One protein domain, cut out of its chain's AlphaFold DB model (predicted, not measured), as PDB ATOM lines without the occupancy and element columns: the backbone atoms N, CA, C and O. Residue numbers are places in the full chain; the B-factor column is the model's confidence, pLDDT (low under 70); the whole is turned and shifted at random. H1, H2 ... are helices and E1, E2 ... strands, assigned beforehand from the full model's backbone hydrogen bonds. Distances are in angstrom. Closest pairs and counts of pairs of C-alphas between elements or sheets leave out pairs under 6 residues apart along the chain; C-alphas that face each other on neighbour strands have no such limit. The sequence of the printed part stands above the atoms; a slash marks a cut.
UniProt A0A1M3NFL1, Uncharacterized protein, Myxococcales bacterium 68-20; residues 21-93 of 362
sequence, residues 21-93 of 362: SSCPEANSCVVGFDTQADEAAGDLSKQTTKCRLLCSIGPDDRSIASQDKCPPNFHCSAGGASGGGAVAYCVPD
ATOM      1  N   SER A  21     561.367 282.321 276.514       88.06
ATOM      2  CA  SER A  21     560.180 281.792 275.819       88.06
ATOM      3  C   SER A  21     559.536 280.596 276.523       88.06
ATOM      4  O   SER A  21     558.370 280.300 276.272       88.06
ATOM      5  N   SER A  22     560.289 279.912 277.385       92.12
ATOM      6  CA  SER A  22     559.831 278.752 278.150       92.12
ATOM      7  C   SER A  22     559.363 279.124 279.561       92.12
ATOM      8  O   SER A  22     558.891 278.261 280.302       92.12
ATOM      9  N   CYS A  23     559.503 280.392 279.957       91.88
ATOM     10  CA  CYS A  23     559.042 280.868 281.253       91.88
ATOM     11  C   CYS A  23     557.514 281.084 281.263       91.88
ATOM     12  O   CYS A  23     556.927 281.383 280.223       91.88
ATOM     13  N   PRO A  24     556.853 280.955 282.434       92.44
ATOM     14  CA  PRO A  24     555.454 281.345 282.595       92.44
ATOM     15  C   PRO A  24     555.196 282.803 282.189       92.44
ATOM     16  O   PRO A  24     556.119 283.615 282.141       92.44
ATOM     17  N   GLU A  25     553.931 283.152 281.954       88.50
ATOM     18  CA  GLU A  25     553.534 284.533 281.657       88.50
ATOM     19  C   GLU A  25     554.059 285.516 282.722       88.50
ATOM     20  O   GLU A  25     554.100 285.191 283.908       88.50
ATOM     21  N   ALA A  26     554.493 286.704 282.282       87.50
ATOM     22  CA  ALA A  26     555.162 287.743 283.082       87.50
ATOM     23  C   ALA A  26     556.539 287.373 283.678       87.50
ATOM     24  O   ALA A  26     557.192 288.227 284.286       87.50
ATOM     25  N   ASN A  27     557.031 286.152 283.450       91.81
ATOM     26  CA  ASN A  27     558.381 285.753 283.826       91.81
ATOM     27  C   ASN A  27     559.343 285.854 282.633       91.81
ATOM     28  O   ASN A  27     558.971 285.633 281.484       91.81
ATOM     29  N   SER A  28     560.617 286.124 282.910       92.62
ATOM     30  CA  SER A  28     561.704 286.014 281.928       92.62
ATOM     31  C   SER A  28     562.868 285.247 282.530       92.62
ATOM     32  O   SER A  28     562.980 285.123 283.753       92.62
ATOM     33  N   CYS A  29     563.751 284.738 281.676       94.50
ATOM     34  CA  CYS A  29     565.022 284.223 282.130       94.50
ATOM     35  C   CYS A  29     565.917 285.373 282.601       94.50
ATOM     36  O   CYS A  29     566.348 286.197 281.796       94.50
ATOM     37  N   VAL A  30     566.169 285.441 283.908       94.00
ATOM     38  CA  VAL A  30     566.908 286.539 284.538       94.00
ATOM     39  C   VAL A  30     568.066 285.983 285.356       94.00
ATOM     40  O   VAL A  30     567.875 285.114 286.214       94.00
ATOM     41  N   VAL A  31     569.255 286.530 285.109       95.50
ATOM     42  CA  VAL A  31     570.416 286.422 285.994       95.50
ATOM     43  C   VAL A  31     570.201 287.398 287.146       95.50
ATOM     44  O   VAL A  31     570.056 288.597 286.915       95.50
ATOM     45  N   GLY A  32     570.123 286.889 288.369       94.94
ATOM     46  CA  GLY A  32     569.856 287.698 289.558       94.94
ATOM     47  C   GLY A  32     570.026 286.897 290.843       94.94
ATOM     48  O   GLY A  32     570.413 285.732 290.806       94.94
ATOM     49  N   PHE A  33     569.733 287.512 291.979       95.88
ATOM     50  CA  PHE A  33     569.832 286.922 293.309       95.88
ATOM     51  C   PHE A  33     568.566 286.157 293.692       95.88
ATOM     52  O   PHE A  33     567.452 286.509 293.307       95.88
ATOM     53  N   ASP A  34     568.733 285.081 294.457       94.31
ATOM     54  CA  ASP A  34     567.620 284.241 294.916       94.31
ATOM     55  C   ASP A  34     567.010 284.694 296.232       94.31
ATOM     56  O   ASP A  34     565.868 284.340 296.524       94.31
ATOM     57  N   THR A  35     567.760 285.474 297.001       92.94
ATOM     58  CA  THR A  35     567.355 285.984 298.301       92.94
ATOM     59  C   THR A  35     567.793 287.434 298.445       92.94
ATOM     60  O   THR A  35     568.817 287.838 297.886       92.94
ATOM     61  N   GLN A  36     567.059 288.195 299.255       89.38
ATOM     62  CA  GLN A  36     567.443 289.559 299.612       89.38
ATOM     63  C   GLN A  36     568.816 289.628 300.293       89.38
ATOM     64  O   GLN A  36     569.548 290.594 300.120       89.38
ATOM     65  N   ALA A  37     569.188 288.601 301.063       90.00
ATOM     66  CA  ALA A  37     570.474 288.560 301.751       90.00
ATOM     67  C   ALA A  37     571.652 288.477 300.766       90.00
ATOM     68  O   ALA A  37     572.679 289.121 300.970       90.00
ATOM     69  N   ASP A  38     571.502 287.701 299.690       91.62
ATOM     70  CA  ASP A  38     572.533 287.597 298.656       91.62
ATOM     71  C   ASP A  38     572.623 288.879 297.823       91.62
ATOM     72  O   ASP A  38     573.726 289.311 297.489       91.62
ATOM     73  N   GLU A  39     571.481 289.515 297.557       90.62
ATOM     74  CA  GLU A  39     571.420 290.824 296.907       90.62
ATOM     75  C   GLU A  39     572.090 291.915 297.743       90.62
ATOM     76  O   GLU A  39     572.949 292.632 297.233       90.62
ATOM     77  N   ALA A  40     571.759 292.005 299.034       87.75
ATOM     78  CA  ALA A  40     572.350 292.974 299.952       87.75
ATOM     79  C   ALA A  40     573.871 292.789 300.086       87.75
ATOM     80  O   ALA A  40     574.607 293.763 300.237       87.75
ATOM     81  N   ALA A  41     574.360 291.547 299.992       90.12
ATOM     82  CA  ALA A  41     575.789 291.253 299.976       90.12
ATOM     83  C   ALA A  41     576.478 291.637 298.651       90.12
ATOM     84  O   ALA A  41     577.705 291.739 298.619       90.12
ATOM     85  N   GLY A  42     575.724 291.816 297.560       89.25
ATOM     86  CA  GLY A  42     576.255 292.159 296.238       89.25
ATOM     87  C   GLY A  42     577.185 291.097 295.637       89.25
ATOM     88  O   GLY A  42     577.977 291.400 294.742       89.25
ATOM     89  N   ASP A  43     577.132 289.858 296.127       91.38
ATOM     90  CA  ASP A  43     578.048 288.791 295.724       91.38
ATOM     91  C   ASP A  43     577.612 288.177 294.390       91.38
ATOM     92  O   ASP A  43     576.831 287.227 294.345       91.38
ATOM     93  N   LEU A  44     578.143 288.711 293.286       92.38
ATOM     94  CA  LEU A  44     577.809 288.278 291.924       92.38
ATOM     95  C   LEU A  44     577.964 286.763 291.698       92.38
ATOM     96  O   LEU A  44     577.307 286.219 290.814       92.38
ATOM     97  N   SER A  45     578.785 286.064 292.494       93.69
ATOM     98  CA  SER A  45     578.945 284.606 292.389       93.69
ATOM     99  C   SER A  45     577.702 283.818 292.820       93.69
ATOM    100  O   SER A  45     577.552 282.654 292.452       93.69
ATOM    101  N   LYS A  46     576.793 284.456 293.563       95.06
ATOM    102  CA  LYS A  46     575.519 283.882 294.009       95.06
ATOM    103  C   LYS A  46     574.360 284.153 293.058       95.06
ATOM    104  O   LYS A  46     573.235 283.734 293.333       95.06
ATOM    105  N   GLN A  47     574.600 284.865 291.958       95.38
ATOM    106  CA  GLN A  47     573.561 285.064 290.962       95.38
ATOM    107  C   GLN A  47     573.247 283.748 290.254       95.38
ATOM    108  O   GLN A  47     574.138 283.001 289.853       95.38
ATOM    109  N   THR A  48     571.958 283.476 290.072       95.19
ATOM    110  CA  THR A  48     571.477 282.307 289.339       95.19
ATOM    111  C   THR A  48     570.616 282.738 288.162       95.19
ATOM    112  O   THR A  48     569.903 283.748 288.211       95.19
ATOM    113  N   THR A  49     570.678 281.952 287.091       95.00
ATOM    114  CA  THR A  49     569.904 282.162 285.868       95.00
ATOM    115  C   THR A  49     568.662 281.281 285.910       95.00
ATOM    116  O   THR A  49     568.761 280.063 285.763       95.00
ATOM    117  N   LYS A  50     567.484 281.875 286.120       95.00
ATOM    118  CA  LYS A  50     566.209 281.136 286.164       95.00
ATOM    119  C   LYS A  50     565.037 281.994 285.699       95.00
ATOM    120  O   LYS A  50     565.179 283.202 285.526       95.00
ATOM    121  N   CYS A  51     563.873 281.376 285.504       94.62
ATOM    122  CA  CYS A  51     562.642 282.117 285.252       94.62
ATOM    123  C   CYS A  51     562.253 282.911 286.503       94.62
ATOM    124  O   CYS A  51     561.981 282.320 287.550       94.62
ATOM    125  N   ARG A  52     562.225 284.238 286.393       95.00
ATOM    126  CA  ARG A  52     561.856 285.157 287.476       95.00
ATOM    127  C   ARG A  52     560.715 286.051 287.031       95.00
ATOM    128  O   ARG A  52     560.679 286.455 285.870       95.00
ATOM    129  N   LEU A  53     559.819 286.363 287.962       94.38
ATOM    130  CA  LEU A  53     558.748 287.328 287.744       94.38
ATOM    131  C   LEU A  53     559.350 288.713 287.556       94.38
ATOM    132  O   LEU A  53     560.090 289.179 288.420       94.38
ATOM    133  N   LEU A  54     559.047 289.351 286.431       92.31
ATOM    134  CA  LEU A  54     559.470 290.719 286.178       92.31
ATOM    135  C   LEU A  54     558.585 291.691 286.954       92.31
ATOM    136  O   LEU A  54     557.374 291.506 287.055       92.31
ATOM    137  N   CYS A  55     559.193 292.758 287.455       90.88
ATOM    138  CA  CYS A  55     558.473 293.858 288.094       90.88
ATOM    139  C   CYS A  55     558.653 295.189 287.360       90.88
ATOM    140  O   CYS A  55     558.317 296.244 287.887       90.88
ATOM    141  N   SER A  56     559.130 295.143 286.115       82.62
ATOM    142  CA  SER A  56     559.081 296.265 285.181       82.62
ATOM    143  C   SER A  56     557.687 296.419 284.549       82.62
ATOM    144  O   SER A  56     557.030 295.428 284.219       82.62
ATOM    145  N   ILE A  57     557.219 297.652 284.358       63.75
ATOM    146  CA  ILE A  57     555.908 297.963 283.786       63.75
ATOM    147  C   ILE A  57     555.968 297.829 282.258       63.75
ATOM    148  O   ILE A  57     556.209 298.784 281.535       63.75
ATOM    149  N   GLY A  58     555.657 296.632 281.761       54.50
ATOM    150  CA  GLY A  58     555.364 296.386 280.346       54.50
ATOM    151  C   GLY A  58     556.533 295.824 279.522       54.50
ATOM    152  O   GLY A  58     557.686 295.857 279.950       54.50
ATOM    153  N   PRO A  59     556.233 295.255 278.336       46.56
ATOM    154  CA  PRO A  59     557.228 294.605 277.478       46.56
ATOM    155  C   PRO A  59     558.212 295.595 276.833       46.56
ATOM    156  O   PRO A  59     559.368 295.231 276.596       46.56
ATOM    157  N   ASP A  60     557.760 296.836 276.613       49.66
ATOM    158  CA  ASP A  60     558.500 297.889 275.908       49.66
ATOM    159  C   ASP A  60     559.127 298.923 276.853       49.66
ATOM    160  O   ASP A  60     560.027 299.655 276.445       49.66
ATOM    161  N   ASP A  61     558.705 298.955 278.122       56.22
ATOM    162  CA  ASP A  61     559.210 299.901 279.117       56.22
ATOM    163  C   ASP A  61     559.867 299.183 280.302       56.22
ATOM    164  O   ASP A  61     559.449 299.222 281.461       56.22
ATOM    165  N   ARG A  62     560.974 298.509 279.979       52.03
ATOM    166  CA  ARG A  62     561.852 297.849 280.959       52.03
ATOM    167  C   ARG A  62     562.510 298.833 281.938       52.03
ATOM    168  O   ARG A  62     563.211 298.385 282.840       52.03
ATOM    169  N   SER A  63     562.303 300.142 281.761       53.47
ATOM    170  CA  SER A  63     562.897 301.193 282.588       53.47
ATOM    171  C   SER A  63     562.074 301.537 283.831       53.47
ATOM    172  O   SER A  63     562.616 302.119 284.767       53.47
ATOM    173  N   ILE A  64     560.792 301.154 283.886       65.06
ATOM    174  CA  ILE A  64     559.926 301.485 285.025       65.06
ATOM    175  C   ILE A  64     559.735 300.255 285.900       65.06
ATOM    176  O   ILE A  64     558.847 299.445 285.656       65.06
ATOM    177  N   ALA A  65     560.562 300.100 286.924       73.94
ATOM    178  CA  ALA A  65     560.390 299.064 287.934       73.94
ATOM    179  C   ALA A  65     559.343 299.496 288.977       73.94
ATOM    180  O   ALA A  65     559.293 300.661 289.360       73.94
ATOM    181  N   SER A  66     558.481 298.581 289.423       81.31
ATOM    182  CA  SER A  66     557.434 298.884 290.398       81.31
ATOM    183  C   SER A  66     557.249 297.747 291.391       81.31
ATOM    184  O   SER A  66     556.878 296.624 291.040       81.31
ATOM    185  N   GLN A  67     557.430 298.087 292.665       85.06
ATOM    186  CA  GLN A  67     557.146 297.215 293.796       85.06
ATOM    187  C   GLN A  67     555.715 296.645 293.789       85.06
ATOM    188  O   GLN A  67     555.498 295.524 294.249       85.06
ATOM    189  N   ASP A  68     554.744 297.371 293.231       81.12
ATOM    190  CA  ASP A  68     553.337 296.950 293.177       81.12
ATOM    191  C   ASP A  68     553.110 295.741 292.253       81.12
ATOM    192  O   ASP A  68     552.046 295.121 292.284       81.12
ATOM    193  N   LYS A  69     554.097 295.397 291.414       86.50
ATOM    194  CA  LYS A  69     554.062 294.207 290.553       86.50
ATOM    195  C   LYS A  69     554.509 292.938 291.264       86.50
ATOM    196  O   LYS A  69     554.208 291.849 290.779       86.50
ATOM    197  N   CYS A  70     555.195 293.062 292.395       90.31
ATOM    198  CA  CYS A  70     555.612 291.901 293.156       90.31
ATOM    199  C   CYS A  70     554.495 291.411 294.086       90.31
ATOM    200  O   CYS A  70     553.819 292.220 294.729       90.31
ATOM    201  N   PRO A  71     554.287 290.085 294.173       91.25
ATOM    202  CA  PRO A  71     553.343 289.512 295.119       91.25
ATOM    203  C   PRO A  71     553.790 289.794 296.564       91.25
ATOM    204  O   PRO A  71     554.941 290.168 296.801       91.25
ATOM    205  N   PRO A  72     552.911 289.613 297.564       88.44
ATOM    206  CA  PRO A  72     553.313 289.768 298.959       88.44
ATOM    207  C   PRO A  72     554.490 288.840 299.322       88.44
ATOM    208  O   PRO A  72     554.548 287.710 298.835       88.44
ATOM    209  N   ASN A  73     555.372 289.302 300.219       91.12
ATOM    210  CA  ASN A  73     556.656 288.677 300.595       91.12
ATOM    211  C   ASN A  73     557.743 288.716 299.506       91.12
ATOM    212  O   ASN A  73     558.667 287.899 299.529       91.12
ATOM    213  N   PHE A  74     557.615 289.621 298.539       93.06
ATOM    214  CA  PHE A  74     558.634 289.892 297.536       93.06
ATOM    215  C   PHE A  74     558.825 291.398 297.371       93.06
ATOM    216  O   PHE A  74     557.857 292.169 297.403       93.06
ATOM    217  N   HIS A  75     560.053 291.796 297.061       91.69
ATOM    218  CA  HIS A  75     560.394 293.141 296.628       91.69
ATOM    219  C   HIS A  75     560.912 293.150 295.197       91.69
ATOM    220  O   HIS A  75     561.364 292.136 294.665       91.69
ATOM    221  N   CYS A  76     560.793 294.302 294.551       92.00
ATOM    222  CA  CYS A  76     561.305 294.507 293.211       92.00
ATOM    223  C   CYS A  76     562.791 294.885 293.286       92.00
ATOM    224  O   CYS A  76     563.149 295.870 293.920       92.00
ATOM    225  N   SER A  77     563.648 294.099 292.639       91.19
ATOM    226  CA  SER A  77     565.091 294.332 292.527       91.19
ATOM    227  C   SER A  77     565.421 294.844 291.133       91.19
ATOM    228  O   SER A  77     565.013 294.227 290.150       91.19
ATOM    229  N   ALA A  78     566.194 295.929 291.022       87.44
ATOM    230  CA  ALA A  78     566.693 296.444 289.741       87.44
ATOM    231  C   ALA A  78     567.986 295.752 289.252       87.44
ATOM    232  O   ALA A  78     568.471 296.055 288.163       87.44
ATOM    233  N   GLY A  79     568.558 294.828 290.034       85.31
ATOM    234  CA  GLY A  79     569.875 294.229 289.777       85.31
ATOM    235  C   GLY A  79     569.893 293.057 288.789       85.31
ATOM    236  O   GLY A  79     570.878 292.321 288.745       85.31
ATOM    237  N   GLY A  80     568.807 292.822 288.049       89.38
ATOM    238  CA  GLY A  80     568.671 291.666 287.165       89.38
ATOM    239  C   GLY A  80     569.231 291.913 285.767       89.38
ATOM    240  O   GLY A  80     569.237 293.040 285.273       89.38
ATOM    241  N   ALA A  81     569.642 290.843 285.084       90.56
ATOM    242  CA  ALA A  81     570.030 290.891 283.675       90.56
ATOM    243  C   ALA A  81     569.292 289.837 282.837       90.56
ATOM    244  O   ALA A  81     569.182 288.676 283.227       90.56
ATOM    245  N   SER A  82     568.806 290.231 281.657       89.06
ATOM    246  CA  SER A  82     568.108 289.356 280.705       89.06
ATOM    247  C   SER A  82     568.425 289.780 279.273       89.06
ATOM    248  O   SER A  82     568.220 290.934 278.899       89.06
ATOM    249  N   GLY A  83     568.908 288.847 278.445       82.75
ATOM    250  CA  GLY A  83     569.194 289.109 277.027       82.75
ATOM    251  C   GLY A  83     570.192 290.252 276.782       82.75
ATOM    252  O   GLY A  83     570.062 290.964 275.792       82.75
ATOM    253  N   GLY A  84     571.142 290.464 277.701       79.69
ATOM    254  CA  GLY A  84     572.149 291.529 277.616       79.69
ATOM    255  C   GLY A  84     571.699 292.910 278.114       79.69
ATOM    256  O   GLY A  84     572.488 293.845 278.046       79.69
ATOM    257  N   GLY A  85     570.469 293.048 278.622       85.12
ATOM    258  CA  GLY A  85     569.963 294.286 279.224       85.12
ATOM    259  C   GLY A  85     569.630 294.129 280.707       85.12
ATOM    260  O   GLY A  85     569.342 293.021 281.167       85.12
ATOM    261  N   ALA A  86     569.642 295.244 281.438       87.31
ATOM    262  CA  ALA A  86     569.154 295.297 282.812       87.31
ATOM    263  C   ALA A  86     567.629 295.112 282.848       87.31
ATOM    264  O   ALA A  86     566.912 295.619 281.981       87.31
ATOM    265  N   VAL A  87     567.139 294.370 283.837       88.88
ATOM    266  CA  VAL A  87     565.710 294.152 284.087       88.88
ATOM    267  C   VAL A  87     565.436 294.138 285.582       88.88
ATOM    268  O   VAL A  87     566.260 293.670 286.367       88.88
ATOM    269  N   ALA A  88     564.244 294.594 285.960       91.06
ATOM    270  CA  ALA A  88     563.778 294.479 287.330       91.06
ATOM    271  C   ALA A  88     562.935 293.215 287.533       91.06
ATOM    272  O   ALA A  88     562.089 292.880 286.697       91.06
ATOM    273  N   TYR A  89     563.147 292.514 288.643       93.62
ATOM    274  CA  TYR A  89     562.484 291.246 288.950       93.62
ATOM    275  C   TYR A  89     562.172 291.110 290.441       93.62
ATOM    276  O   TYR A  89     562.776 291.774 291.278       93.62
ATOM    277  N   CYS A  90     561.219 290.246 290.777       94.94
ATOM    278  CA  CYS A  90     560.810 290.028 292.157       94.94
ATOM    279  C   CYS A  90     561.761 289.070 292.881       94.94
ATOM    280  O   CYS A  90     561.962 287.930 292.448       94.94
ATOM    281  N   VAL A  91     562.291 289.527 294.013       94.81
ATOM    282  CA  VAL A  91     563.148 288.782 294.941       94.81
ATOM    283  C   VAL A  91     562.362 288.540 296.232       94.81
ATOM    284  O   VAL A  91     561.661 289.447 296.680       94.81
ATOM    285  N   PRO A  92     562.422 287.340 296.838       94.31
ATOM    286  CA  PRO A  92     561.804 287.101 298.138       94.31
ATOM    287  C   PRO A  92     562.334 288.064 299.207       94.31
ATOM    288  O   PRO A  92     563.545 288.267 299.316       94.31
ATOM    289  N   ASP A  93     561.429 288.606 300.016       91.75
ATOM    290  CA  ASP A  93     561.777 289.407 301.190       91.75
ATOM    291  C   ASP A  93     562.535 288.555 302.222       91.75
ATOM    292  O   ASP A  93     562.338 287.339 302.325       91.75
TER     293      ASP A  93
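Overview. This is residues 21 to 93 of the 362 residues of an uncharacterized protein of Myxococcales bacterium 68-20 (UniProt A0A1M3NFL1). Two ribbons of two antiparallel strands, E3 with E4 and E1 with E2, pack on each other with their strands crossed. The short helix H1 lies at one end, and the long loop of residues 54 to 73 reaches the opposite end. The printed part has 73 residues, with four named strands and one named helix in the order E1, H1, E2, E3, E4; the class is mostly strand, though under half of the residues, 35, are in named elements. It is compact, with a radius of gyration of the C-alphas of 11.1 A, and rounded, spanning 30 by 26 by 21 A.

Arrangement. E3, residues 74 to 82, and E4, residues 85 to 92, form an antiparallel hairpin at 151 degrees, with N 77 and O 89 within hydrogen-bond range at 2.8 A. E3 bends by 73 degrees at residue 79. E1, residues 27 to 32, has 11 pairs of C-alphas within 8 A of E3, the closest those of Gly 32 and Gly 80, 4.8 A apart. E2, residues 48 to 53, is antiparallel to E1 at 142 degrees, with N 30 and O 50 within hydrogen-bond range at 2.9 A. The closest C-alphas of E2 and E4 are those of Leu 53 and Tyr 89, 5.5 A apart. H1, residues 36 to 41, and E3 are near each other, with 5 pairs of C-alphas within 10 A. The closest C-alphas of H1 and E4 are those of Gln 36 and Pro 92, 6.3 A apart. Every O i to N i+4 pair in H1 is within hydrogen-bond range.

Along the chain. E3 is 19.3 A long and E4 21.8 A, ending at C-alpha 92 (561.804, 287.101, 298.138). E1 begins at C-alpha 27 (558.381, 285.753, 283.826) and is 13.0 A long; E2 is 13.8 A and H1 8.5 A.

Size, cuts and confidence. The two C-alphas farthest apart, those of Ala 41 and Asp 60, are 30.4 A apart. The printed part has no cut. The link from E2 to E3, 20 residues, is long. Mean pLDDT of the printed part is 86.6; residues 57 to 64 are under 70.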